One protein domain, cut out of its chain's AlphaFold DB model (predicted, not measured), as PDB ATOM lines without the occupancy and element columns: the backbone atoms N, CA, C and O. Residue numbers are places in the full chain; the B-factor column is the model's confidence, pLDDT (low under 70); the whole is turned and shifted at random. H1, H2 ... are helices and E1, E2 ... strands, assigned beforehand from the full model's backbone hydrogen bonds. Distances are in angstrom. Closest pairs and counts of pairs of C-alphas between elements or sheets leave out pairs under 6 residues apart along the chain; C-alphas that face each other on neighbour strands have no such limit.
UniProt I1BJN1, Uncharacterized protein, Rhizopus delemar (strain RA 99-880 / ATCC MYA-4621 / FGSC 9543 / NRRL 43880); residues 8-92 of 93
ATOM      1  N   SER A   8      34.829  30.018  14.255       91.06
ATOM      2  CA  SER A   8      34.527  31.261  14.972       91.06
ATOM      3  C   SER A   8      33.465  32.068  14.232       91.06
ATOM      4  O   SER A   8      33.416  32.055  13.002       91.06
ATOM      5  N   ILE A   9      32.605  32.762  14.982       91.25
ATOM      6  CA  ILE A   9      31.636  33.704  14.410       91.25
ATOM      7  C   ILE A   9      32.381  34.980  14.031       91.25
ATOM      8  O   ILE A   9      33.087  35.549  14.861       91.25
ATOM      9  N   LYS A  10      32.194  35.443  12.795       91.94
ATOM     10  CA  LYS A  10      32.761  36.698  12.287       91.94
ATOM     11  C   LYS A  10      31.711  37.494  11.526       91.94
ATOM     12  O   LYS A  10      30.730  36.935  11.034       91.94
ATOM     13  N   VAL A  11      31.937  38.801  11.413       92.81
ATOM     14  CA  VAL A  11      31.168  39.660  10.506       92.81
ATOM     15  C   VAL A  11      31.439  39.212   9.072       92.81
ATOM     16  O   VAL A  11      32.595  39.033   8.681       92.81
ATOM     17  N   ILE A  12      30.373  39.001   8.302       91.44
ATOM     18  CA  ILE A  12      30.476  38.537   6.920       91.44
ATOM     19  C   ILE A  12      30.927  39.697   6.037       91.44
ATOM     20  O   ILE A  12      30.263  40.728   5.955       91.44
ATOM     21  N   SER A  13      32.028  39.490   5.322       90.38
ATOM     22  CA  SER A  13      32.434  40.336   4.203       90.38
ATOM     23  C   SER A  13      31.678  39.890   2.951       90.38
ATOM     24  O   SER A  13      31.757  38.726   2.552       90.38
ATOM     25  N   ARG A  14      30.898  40.799   2.361       86.31
ATOM     26  CA  ARG A  14      30.068  40.510   1.187       86.31
ATOM     27  C   ARG A  14      30.771  40.982  -0.069       86.31
ATOM     28  O   ARG A  14      31.081  42.163  -0.197       86.31
ATOM     29  N   ASN A  15      30.973  40.054  -0.989       89.81
ATOM     30  CA  ASN A  15      31.685  40.304  -2.228       89.81
ATOM     31  C   ASN A  15      30.688  40.222  -3.394       89.81
ATOM     32  O   ASN A  15      30.177  39.133  -3.674       89.81
ATOM     33  N   PRO A  16      30.370  41.346  -4.060       87.81
ATOM     34  CA  PRO A  16      29.469  41.333  -5.200       87.81
ATOM     35  C   PRO A  16      30.114  40.612  -6.384       87.81
ATOM     36  O   PRO A  16      31.193  41.003  -6.828       87.81
ATOM     37  N   LEU A  17      29.435  39.587  -6.908       88.69
ATOM     38  CA  LEU A  17      29.944  38.771  -8.017       88.69
ATOM     39  C   LEU A  17      30.248  39.621  -9.250       88.69
ATOM     40  O   LEU A  17      31.352  39.560  -9.770       88.69
ATOM     41  N   ALA A  18      29.312  40.488  -9.647       87.44
ATOM     42  CA  ALA A  18      29.501  41.330 -10.825       87.44
ATOM     43  C   ALA A  18      30.711  42.268 -10.685       87.44
ATOM     44  O   ALA A  18      31.377  42.555 -11.667       87.44
ATOM     45  N   ARG A  19      31.031  42.742  -9.474       86.50
ATOM     46  CA  ARG A  19      32.159  43.667  -9.268       86.50
ATOM     47  C   ARG A  19      33.519  42.970  -9.310       86.50
ATOM     48  O   ARG A  19      34.504  43.620  -9.650       86.50
ATOM     49  N   ASN A  20      33.555  41.704  -8.904       90.81
ATOM     50  CA  ASN A  20      34.768  40.895  -8.801       90.81
ATOM     51  C   ASN A  20      34.948  39.951  -9.998       90.81
ATOM     52  O   ASN A  20      35.776  39.052  -9.929       90.81
ATOM     53  N   ASP A  21      34.159  40.134 -11.053       91.81
ATOM     54  CA  ASP A  21      34.363  39.468 -12.333       91.81
ATOM     55  C   ASP A  21      35.623  40.020 -13.014       91.81
ATOM     56  O   ASP A  21      35.828  41.237 -13.018       91.81
ATOM     57  N   ASP A  22      36.448  39.143 -13.590       94.56
ATOM     58  CA  ASP A  22      37.761  39.507 -14.143       94.56
ATOM     59  C   ASP A  22      37.651  40.614 -15.199       94.56
ATOM     60  O   ASP A  22      38.408  41.585 -15.169       94.56
ATOM     61  N   LYS A  23      36.626  40.548 -16.056       95.12
ATOM     62  CA  LYS A  23      36.366  41.567 -17.080       95.12
ATOM     63  C   LYS A  23      36.072  42.935 -16.465       95.12
ATOM     64  O   LYS A  23      36.513  43.965 -16.971       95.12
ATOM     65  N   ASN A  24      35.310  42.965 -15.373       92.38
ATOM     66  CA  ASN A  24      34.980  44.211 -14.681       92.38
ATOM     67  C   ASN A  24      36.153  44.737 -13.845       92.38
ATOM     68  O   ASN A  24      36.240  45.946 -13.620       92.38
ATOM     69  N   LEU A  25      37.051  43.866 -13.382       94.31
ATOM     70  CA  LEU A  25      38.296  44.274 -12.736       94.31
ATOM     71  C   LEU A  25      39.242  44.945 -13.737       94.31
ATOM     72  O   LEU A  25      39.719  46.042 -13.450       94.31
ATOM     73  N   GLU A  26      39.435  44.346 -14.913       96.56
ATOM     74  CA  GLU A  26      40.254  44.906 -15.995       96.56
ATOM     75  C   GLU A  26      39.692  46.248 -16.481       96.56
ATOM     76  O   GLU A  26      40.378  47.266 -16.428       96.56
ATOM     77  N   ALA A  27      38.392  46.310 -16.790       95.94
ATOM     78  CA  ALA A  27      37.750  47.549 -17.235       95.94
ATOM     79  C   ALA A  27      37.865  48.699 -16.212       95.94
ATOM     80  O   ALA A  27      37.917  49.872 -16.587       95.94
ATOM     81  N   ARG A  28      37.900  48.387 -14.909       94.38
ATOM     82  CA  ARG A  28      38.111  49.386 -13.849       94.38
ATOM     83  C   ARG A  28      39.556  49.868 -13.794       94.38
ATOM     84  O   ARG A  28      39.755  51.049 -13.524       94.38
ATOM     85  N   ALA A  29      40.525  48.984 -14.020       94.69
ATOM     86  CA  ALA A  29      41.934  49.353 -14.086       94.69
ATOM     87  C   ALA A  29      42.180  50.291 -15.279       94.69
ATOM     88  O   ALA A  29      42.617  51.424 -15.079       94.69
ATOM     89  N   ASP A  30      41.728  49.895 -16.470       96.25
ATOM     90  CA  ASP A  30      41.840  50.694 -17.698       96.25
ATOM     91  C   ASP A  30      41.178  52.067 -17.564       96.25
ATOM     92  O   ASP A  30      41.686  53.090 -18.037       96.25
ATOM     93  N   TRP A  31      40.013  52.110 -16.911       92.94
ATOM     94  CA  TRP A  31      39.319  53.362 -16.649       92.94
ATOM     95  C   TRP A  31      40.175  54.276 -15.768       92.94
ATOM     96  O   TRP A  31      40.383  55.430 -16.137       92.94
ATOM     97  N   VAL A  32      40.714  53.776 -14.651       91.62
ATOM     98  CA  VAL A  32      41.564  54.569 -13.746       91.62
ATOM     99  C   VAL A  32      42.786  55.111 -14.490       91.62
ATOM    100  O   VAL A  32      43.022  56.321 -14.449       91.62
ATOM    101  N   ASP A  33      43.491  54.263 -15.239       93.69
ATOM    102  CA  ASP A  33      44.685  54.655 -15.995       93.69
ATOM    103  C   ASP A  33      44.379  55.747 -17.024       93.69
ATOM    104  O   ASP A  33      45.110  56.738 -17.142       93.69
ATOM    105  N   LYS A  34      43.238  55.641 -17.715       93.75
ATOM    106  CA  LYS A  34      42.777  56.650 -18.677       93.75
ATOM    107  C   LYS A  34      42.556  58.021 -18.037       93.75
ATOM    108  O   LYS A  34      42.846  59.034 -18.673       93.75
ATOM    109  N   TRP A  35      42.016  58.086 -16.822       89.19
ATOM    110  CA  TRP A  35      41.753  59.366 -16.149       89.19
ATOM    111  C   TRP A  35      42.999  59.957 -15.497       89.19
ATOM    112  O   TRP A  35      43.191  61.170 -15.582       89.19
ATOM    113  N   ILE A  36      43.873  59.115 -14.936       89.94
ATOM    114  CA  ILE A  36      45.181  59.547 -14.427       89.94
ATOM    115  C   ILE A  36      46.010  60.147 -15.568       89.94
ATOM    116  O   ILE A  36      46.530  61.251 -15.432       89.94
ATOM    117  N   THR A  37      46.051  59.482 -16.727       92.00
ATOM    118  CA  THR A  37      46.779  59.965 -17.915       92.00
ATOM    119  C   THR A  37      46.256  61.318 -18.412       92.00
ATOM    120  O   THR A  37      47.018  62.136 -18.920       92.00
ATOM    121  N   LYS A  38      44.959  61.594 -18.240       89.56
ATOM    122  CA  LYS A  38      44.348  62.886 -18.591       89.56
ATOM    123  C   LYS A  38      44.630  64.003 -17.579       89.56
ATOM    124  O   LYS A  38      44.202  65.129 -17.815       89.56
ATOM    125  N   GLY A  39      45.304  63.711 -16.466       88.12
ATOM    126  CA  GLY A  39      45.618  64.692 -15.425       88.12
ATOM    127  C   GLY A  39      44.399  65.153 -14.622       88.12
ATOM    128  O   GLY A  39      44.420  66.234 -14.040       88.12
ATOM    129  N   ILE A  40      43.320  64.364 -14.605       84.75
ATOM    130  CA  ILE A  40      42.090  64.726 -13.896       84.75
ATOM    131  C   ILE A  40      42.240  64.351 -12.422       84.75
ATOM    132  O   ILE A  40      42.368  63.181 -12.066       84.75
ATOM    133  N   SER A  41      42.238  65.368 -11.560       82.81
ATOM    134  CA  SER A  41      42.330  65.212 -10.110       82.81
ATOM    135  C   SER A  41      40.945  64.942  -9.522       82.81
ATOM    136  O   SER A  41      40.106  65.833  -9.456       82.81
ATOM    137  N   TYR A  42      40.719  63.720  -9.031       78.94
ATOM    138  CA  TYR A  42      39.482  63.334  -8.330       78.94
ATOM    139  C   TYR A  42      39.235  64.099  -7.022       78.94
ATOM    140  O   TYR A  42      38.153  64.006  -6.445       78.94
ATOM    141  N   LEU A  43      40.247  64.817  -6.534       83.25
ATOM    142  CA  LEU A  43      40.195  65.585  -5.295       83.25
ATOM    143  C   LEU A  43      39.927  67.076  -5.536       83.25
ATOM    144  O   LEU A  43      39.821  67.816  -4.565       83.25
ATOM    145  N   ASP A  44      39.838  67.517  -6.795       84.56
ATOM    146  CA  ASP A  44      39.626  68.914  -7.173       84.56
ATOM    147  C   ASP A  44      38.342  69.072  -7.980       84.56
ATOM    148  O   ASP A  44      38.232  68.540  -9.083       84.56
ATOM    149  N   ASN A  45      37.393  69.861  -7.468       81.62
ATOM    150  CA  ASN A  45      36.203  70.299  -8.209       81.62
ATOM    151  C   ASN A  45      35.383  69.148  -8.824       81.62
ATOM    152  O   ASN A  45      34.804  69.289  -9.902       81.62
ATOM    153  N   CYS A  46      35.329  67.999  -8.145       83.94
ATOM    154  CA  CYS A  46      34.581  66.833  -8.603       83.94
ATOM    155  C   CYS A  46      33.209  66.763  -7.923       83.94
ATOM    156  O   CYS A  46      33.100  66.866  -6.698       83.94
ATOM    157  N   VAL A  47      32.164  66.556  -8.726       85.38
ATOM    158  CA  VAL A  47      30.811  66.243  -8.252       85.38
ATOM    159  C   VAL A  47      30.546  64.775  -8.549       85.38
ATOM    160  O   VAL A  47      30.497  64.366  -9.709       85.38
ATOM    161  N   PHE A  48      30.380  63.983  -7.497       84.62
ATOM    162  CA  PHE A  48      30.036  62.573  -7.604       84.62
ATOM    163  C   PHE A  48      28.530  62.416  -7.455       84.62
ATOM    164  O   PHE A  48      27.957  62.819  -6.444       84.62
ATOM    165  N   LEU A  49      27.904  61.834  -8.472       87.62
ATOM    166  CA  LEU A  49      26.499  61.452  -8.460       87.62
ATOM    167  C   LEU A  49      26.435  59.939  -8.324       87.62
ATOM    168  O   LEU A  49      27.010  59.226  -9.146       87.62
ATOM    169  N   ASP A  50      25.747  59.463  -7.295       84.25
ATOM    170  CA  ASP A  50      25.507  58.037  -7.116       84.25
ATOM    171  C   ASP A  50      24.074  57.771  -6.663       84.25
ATOM    172  O   ASP A  50      23.405  58.598  -6.035       84.25
ATOM    173  N   GLU A  51      23.616  56.578  -7.010       80.56
ATOM    174  CA  GLU A  51      22.310  56.056  -6.667       80.56
ATOM    175  C   GLU A  51      22.492  54.901  -5.680       80.56
ATOM    176  O   GLU A  51      22.989  53.828  -6.033       80.56
ATOM    177  N   SER A  52      22.043  55.091  -4.439       74.31
ATOM    178  CA  SER A  52      22.050  54.021  -3.447       74.31
ATOM    179  C   SER A  52      20.724  53.264  -3.481       74.31
ATOM    180  O   SER A  52      19.662  53.852  -3.269       74.31
ATOM    181  N   GLY A  53      20.791  51.959  -3.756       66.06
ATOM    182  CA  GLY A  53      19.662  51.044  -3.601       66.06
ATOM    183  C   GLY A  53      19.663  50.434  -2.202       66.06
ATOM    184  O   GLY A  53      20.686  49.898  -1.763       66.06
ATOM    185  N   PHE A  54      18.533  50.487  -1.499       66.69
ATOM    186  CA  PHE A  54      18.409  49.872  -0.179       66.69
ATOM    187  C   PHE A  54      17.987  48.405  -0.300       66.69
ATOM    188  O   PHE A  54      16.937  48.076  -0.847       66.69
ATOM    189  N   ASP A  55      18.791  47.492   0.252       66.88
ATOM    190  CA  ASP A  55      18.362  46.100   0.413       66.88
ATOM    191  C   ASP A  55      17.469  45.994   1.654       66.88
ATOM    192  O   ASP A  55      17.948  45.919   2.787       66.88
ATOM    193  N   GLY A  56      16.151  45.999   1.438       64.44
ATOM    194  CA  GLY A  56      15.166  45.802   2.505       64.44
ATOM    195  C   GLY A  56      15.198  44.400   3.127       64.44
ATOM    196  O   GLY A  56      14.585  44.178   4.174       64.44
ATOM    197  N   ASN A  57      15.902  43.440   2.516       67.81
ATOM    198  CA  ASN A  57      15.947  42.082   3.026       67.81
ATOM    199  C   ASN A  57      16.950  41.965   4.184       67.81
ATOM    200  O   ASN A  57      18.157  42.178   4.040       67.81
ATOM    201  N   LYS A  58      16.462  41.571   5.363       68.00
ATOM    202  CA  LYS A  58      17.288  41.394   6.566       68.00
ATOM    203  C   LYS A  58      18.163  40.144   6.431       68.00
ATOM    204  O   LYS A  58      17.796  39.052   6.859       68.00
ATOM    205  N   ARG A  59      19.351  40.293   5.845       75.38
ATOM    206  CA  ARG A  59      20.358  39.221   5.770       75.38
ATOM    207  C   ARG A  59      21.152  39.135   7.073       75.38
ATOM    208  O   ARG A  59      21.470  40.158   7.681       75.38
ATOM    209  N   ARG A  60      21.558  37.922   7.465       82.19
ATOM    210  CA  ARG A  60      22.467  37.724   8.609       82.19
ATOM    211  C   ARG A  60      23.760  38.525   8.397       82.19
ATOM    212  O   ARG A  60      24.342  38.509   7.309       82.19
ATOM    213  N   SER A  61      24.181  39.253   9.429       84.94
ATOM    214  CA  SER A  61      25.407  40.065   9.430       84.94
ATOM    215  C   SER A  61      26.651  39.255   9.800       84.94
ATOM    216  O   SER A  61      27.768  39.654   9.472       84.94
ATOM    217  N   CYS A  62      26.466  38.105  10.452       91.38
ATOM    218  CA  CYS A  62      27.532  37.232  10.913       91.38
ATOM    219  C   CYS A  62      27.387  35.801  10.383       91.38
ATOM    220  O   CYS A  62      26.288  35.332  10.077       91.38
ATOM    221  N   GLY A  63      28.525  35.122  10.275       90.44
ATOM    222  CA  GLY A  63      28.646  33.754   9.787       90.44
ATOM    223  C   GLY A  63      29.810  33.039  10.457       90.44
ATOM    224  O   GLY A  63      30.626  33.660  11.142       90.44
ATOM    225  N   TRP A  64      29.874  31.724  10.275       90.56
ATOM    226  CA  TRP A  64      30.950  30.899  10.814       90.56
ATOM    227  C   TRP A  64      32.072  30.761   9.790       90.56
ATOM    228  O   TRP A  64      31.820  30.450   8.629       90.56
ATOM    229  N   SER A  65      33.309  30.958  10.229       91.50
ATOM    230  CA  SER A  65      34.503  30.650   9.444       91.50
ATOM    231  C   SER A  65      35.577  30.024  10.330       91.50
ATOM    232  O   SER A  65      35.544  30.209  11.556       91.50
ATOM    233  N   PRO A  66      36.540  29.289   9.749       91.75
ATOM    234  CA  PRO A  66      37.704  28.828  10.493       91.75
ATOM    235  C   PRO A  66      38.367  29.962  11.290       91.75
ATOM    236  O   PRO A  66      38.404  31.131  10.872       91.75
ATOM    237  N   ARG A  67      38.881  29.648  12.484       89.88
ATOM    238  CA  ARG A  67      39.669  30.617  13.258       89.88
ATOM    239  C   ARG A  67      40.816  31.132  12.378       89.88
ATOM    240  O   ARG A  67      41.383  30.404  11.575       89.88
ATOM    241  N   GLY A  68      41.080  32.435  12.454       88.12
ATOM    242  CA  GLY A  68      42.045  33.112  11.574       88.12
ATOM    243  C   GLY A  68      41.535  33.535  10.183       88.12
ATOM    244  O   GLY A  68      41.991  34.554   9.683       88.12
ATOM    245  N   THR A  69      40.525  32.888   9.583       90.12
ATOM    246  CA  THR A  69      40.075  33.225   8.207       90.12
ATOM    247  C   THR A  69      38.824  34.105   8.167       90.12
ATOM    248  O   THR A  69      37.946  33.993   9.020       90.12
ATOM    249  N   LYS A  70      38.706  35.019   7.201       90.81
ATOM    250  CA  LYS A  70      37.517  35.885   7.091       90.81
ATOM    251  C   LYS A  70      36.289  35.072   6.665       90.81
ATOM    252  O   LYS A  70      36.395  34.176   5.835       90.81
ATOM    253  N   ALA A  71      35.121  35.415   7.206       91.69
ATOM    254  CA  ALA A  71      33.854  34.917   6.683       91.69
ATOM    255  C   ALA A  71      33.510  35.728   5.427       91.69
ATOM    256  O   ALA A  71      33.215  36.918   5.529       91.69
ATOM    257  N   ILE A  72      33.603  35.106   4.252       90.56
ATOM    258  CA  ILE A  72      33.325  35.748   2.963       90.56
ATOM    259  C   ILE A  72      32.092  35.091   2.352       90.56
ATOM    260  O   ILE A  72      31.955  33.870   2.364       90.56
ATOM    261  N   THR A  73      31.184  35.901   1.822       88.12
ATOM    262  CA  THR A  73      30.016  35.421   1.082       88.12
ATOM    263  C   THR A  73      29.906  36.188  -0.219       88.12
ATOM    264  O   THR A  73      29.950  37.419  -0.233       88.12
ATOM    265  N   THR A  74      29.757  35.457  -1.317       87.75
ATOM    266  CA  THR A  74      29.438  36.047  -2.610       87.75
ATOM    267  C   THR A  74      27.964  36.420  -2.642       87.75
ATOM    268  O   THR A  74      27.094  35.657  -2.222       87.75
ATOM    269  N   THR A  75      27.669  37.630  -3.103       81.88
ATOM    270  CA  THR A  75      26.292  38.109  -3.234       81.88
ATOM    271  C   THR A  75      26.018  38.498  -4.678       81.88
ATOM    272  O   THR A  75      26.862  39.167  -5.285       81.88
ATOM    273  N   PRO A  76      24.853  38.135  -5.239       77.50
ATOM    274  CA  PRO A  76      24.435  38.707  -6.504       77.50
ATOM    275  C   PRO A  76      24.211  40.212  -6.307       77.50
ATOM    276  O   PRO A  76      23.716  40.645  -5.259       77.50
ATOM    277  N   SER A  77      24.605  41.006  -7.298       67.62
ATOM    278  CA  SER A  77      24.393  42.454  -7.317       67.62
ATOM    279  C   SER A  77      22.930  42.741  -7.651       67.62
ATOM    280  O   SER A  77      22.610  43.108  -8.774       67.62
ATOM    281  N   ILE A  78      22.025  42.494  -6.708       62.62
ATOM    282  CA  ILE A  78      20.599  42.782  -6.884       62.62
ATOM    283  C   ILE A  78      20.319  44.119  -6.204       62.62
ATOM    284  O   ILE A  78      20.438  44.221  -4.983       62.62
ATOM    285  N   LYS A  79      19.953  45.131  -6.997       56.53
ATOM    286  CA  LYS A  79      19.190  46.279  -6.500       56.53
ATOM    287  C   LYS A  79      17.750  45.779  -6.355       56.53
ATOM    288  O   LYS A  79      17.178  45.302  -7.328       56.53
ATOM    289  N   VAL A  80      17.210  45.767  -5.142       55.88
ATOM    290  CA  VAL A  80      15.773  45.543  -4.936       55.88
ATOM    291  C   VAL A  80      15.062  46.864  -5.232       55.88
ATOM    292  O   VAL A  80      15.556  47.909  -4.822       55.88
ATOM    293  N   ASP A  81      13.908  46.810  -5.900       56.12
ATOM    294  CA  ASP A  81      13.118  47.968  -6.374       56.12
ATOM    295  C   ASP A  81      12.565  48.888  -5.265       56.12
ATOM    296  O   ASP A  81      11.795  49.814  -5.517       56.12
ATOM    297  N   ASN A  82      12.934  48.650  -4.009       62.56
ATOM    298  CA  ASN A  82      12.287  49.260  -2.862       62.56
ATOM    299  C   ASN A  82      13.201  50.332  -2.267       62.56
ATOM    300  O   ASN A  82      13.997  50.064  -1.372       62.56
ATOM    301  N   LEU A  83      13.000  51.550  -2.769       59.25
ATOM    302  CA  LEU A  83      13.639  52.810  -2.389       59.25
ATOM    303  C   LEU A  83      15.048  53.020  -2.960       59.25
ATOM    304  O   LEU A  83      16.012  52.315  -2.664       59.25
ATOM    305  N   VAL A  84      15.136  54.082  -3.751       62.69
ATOM    306  CA  VAL A  84      16.338  54.595  -4.391       62.69
ATOM    307  C   VAL A  84      16.585  55.993  -3.841       62.69
ATOM    308  O   VAL A  84      15.687  56.835  -3.869       62.69
ATOM    309  N   THR A  85      17.795  56.265  -3.362       66.44
ATOM    310  CA  THR A  85      18.218  57.630  -3.022       66.44
ATOM    311  C   THR A  85      19.314  58.085  -3.963       66.44
ATOM    312  O   THR A  85      20.349  57.426  -4.067       66.44
ATOM    313  N   VAL A  86      19.111  59.237  -4.600       78.12
ATOM    314  CA  VAL A  86      20.136  59.921  -5.393       78.12
ATOM    315  C   VAL A  86      20.886  60.875  -4.475       78.12
ATOM    316  O   VAL A  86      20.271  61.708  -3.811       78.12
ATOM    317  N   THR A  87      22.207  60.745  -4.425       77.06
ATOM    318  CA  THR A  87      23.070  61.604  -3.609       77.06
ATOM    319  C   THR A  87      24.106  62.277  -4.497       77.06
ATOM    320  O   THR A  87      24.696  61.639  -5.368       77.06
ATOM    321  N   ALA A  88      24.334  63.569  -4.261       81.62
ATOM    322  CA  ALA A  88      25.418  64.327  -4.865       81.62
ATOM    323  C   ALA A  88      26.437  64.692  -3.784       81.62
ATOM    324  O   ALA A  88      26.074  65.289  -2.770       81.62
ATOM    325  N   LEU A  89      27.703  64.344  -4.001       82.56
ATOM    326  CA  LEU A  89      28.810  64.759  -3.146       82.56
ATOM    327  C   LEU A  89      29.732  65.679  -3.939       82.56
ATOM    328  O   LEU A  89      30.303  65.268  -4.949       82.56
ATOM    329  N   MET A  90      29.884  66.914  -3.469       79.06
ATOM    330  CA  MET A  90      30.840  67.864  -4.026       79.06
ATOM    331  C   MET A  90      32.119  67.845  -3.196       79.06
ATOM    332  O   MET A  90      32.073  68.010  -1.977       79.06
ATOM    333  N   VAL A  91      33.254  67.658  -3.861       78.19
ATOM    334  CA  VAL A  91      34.577  67.813  -3.254       78.19
ATOM    335  C   VAL A  91      35.119  69.180  -3.655       78.19
ATOM    336  O   VAL A  91      35.508  69.395  -4.804       78.19
ATOM    337  N   THR A  92      35.113  70.110  -2.702       68.94
ATOM    338  CA  THR A  92      35.776  71.415  -2.808       68.94
ATOM    339  C   THR A  92      37.094  71.360  -2.045       68.94
ATOM    340  O   THR A  92      37.104  70.889  -0.905       68.94
TER     341      THR A  92
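What this domain is: This is residues 8 to 92 of the 93 residues of an uncharacterized protein of Rhizopus delemar (strain RA 99-880 / ATCC MYA-4621 / FGSC 9543 / NRRL 43880) (UniProt I1BJN1). What shape do these atoms make? They make a loose, open frame round an empty middle: two short strand pairs, E1 with E4 and then E2 with E5, form one end, the long two-stranded ribbon of E3 and E6 makes a second side, and the lone helix H1 makes a third. Residues 22 to 27 and 29 to 37 of H1 stick out with no other part of the domain packed on them. What is it built of? The 85 printed residues hold one named helix and six named strands, in the order E1 E2 H1 E3 E4 E5 E6, with three two-stranded sheets, E1 and E4 antiparallel, E2 and E5 parallel, E3 and E6 antiparallel; the class is mixed, helices and strands. How large is it? It is loose, with a radius of gyration of the C-alphas of 17.3 A and spans of 46 by 31 by 25 A.

How they stand to each other: Where does the first strand go? E1, residues 8 to 11, is the antiparallel neighbour of E4, residues 62 to 66, at 135 degrees; N 8 and O 65 are 2.8 A apart and N 10 and O 63 are 2.9 A apart, both within hydrogen-bond range. E1 runs on into E2, residues 13 to 16, across a break of 1 residue at 54 degrees, and the two meet only through their link. What pairs with E2? It is the parallel neighbour of E5, residues 72 to 75, at 32 degrees, with N 15 and O 73 within hydrogen-bond range at 2.9 A. E4 and E5 are near each other, their closest C-alphas 8.3 A apart. How does the helix stand? H1, residues 22 to 37, follows E2 after a tight link of 5 residues and is apart from E1, E4, E5 and E6; residues 21 to 27 and 29 to 41 stand free. Every O i to N i+4 pair inside H1 is within hydrogen-bond range. What pairs with E3? E3, residues 46 to 53, is the antiparallel neighbour of E6, residues 84 to 91, at 160 degrees; the C-alphas of Val 47 and Met 90 face each other at 4.5 A, and N 48 and O 89 are within hydrogen-bond range at 2.9 A. E3 is apart from E1, E2, E4 and E5, and E6 is apart from E1, E2, H1, E4 and E5.

Where its parts are: Where does the printed part begin? E1 begins at Ser 8, whose C-alpha is at (34.527, 31.261, 14.972), and E2 follows at Ser 13 to Pro 16. Which elements are longest? H1 measures 22.7 A from the C-alpha of Asp 22 at (37.761, 39.507, -14.143) to that of Thr 37, E3 22.3 A from Cys 46 to Gly 53, and E6 22.6 A from Val 84 to Val 91. What lies between the two long strands? E4, Cys 62 to Pro 66, is 13.2 A long, and E5, Ile 72 to Thr 75, follows after a tight link of 5 residues. Where does the last strand end? E6 ends at C-alpha 91, at (34.577, 67.813, -3.254).

The domain as a whole: Which points are farthest apart? The two farthest C-alphas are those of Ser 8 and Lys 38, at 47.1 A. Is any link long or cut? The printed part has no cut, and no link is long; the links from H1 to E3, E3 to E4 and E5 to E6 are short, with 8 residues each. Where is confidence low? The mean pLDDT of the printed part is 83.3, and residues 53 to 58, residues 77 to 85 and residue 92 are under 70.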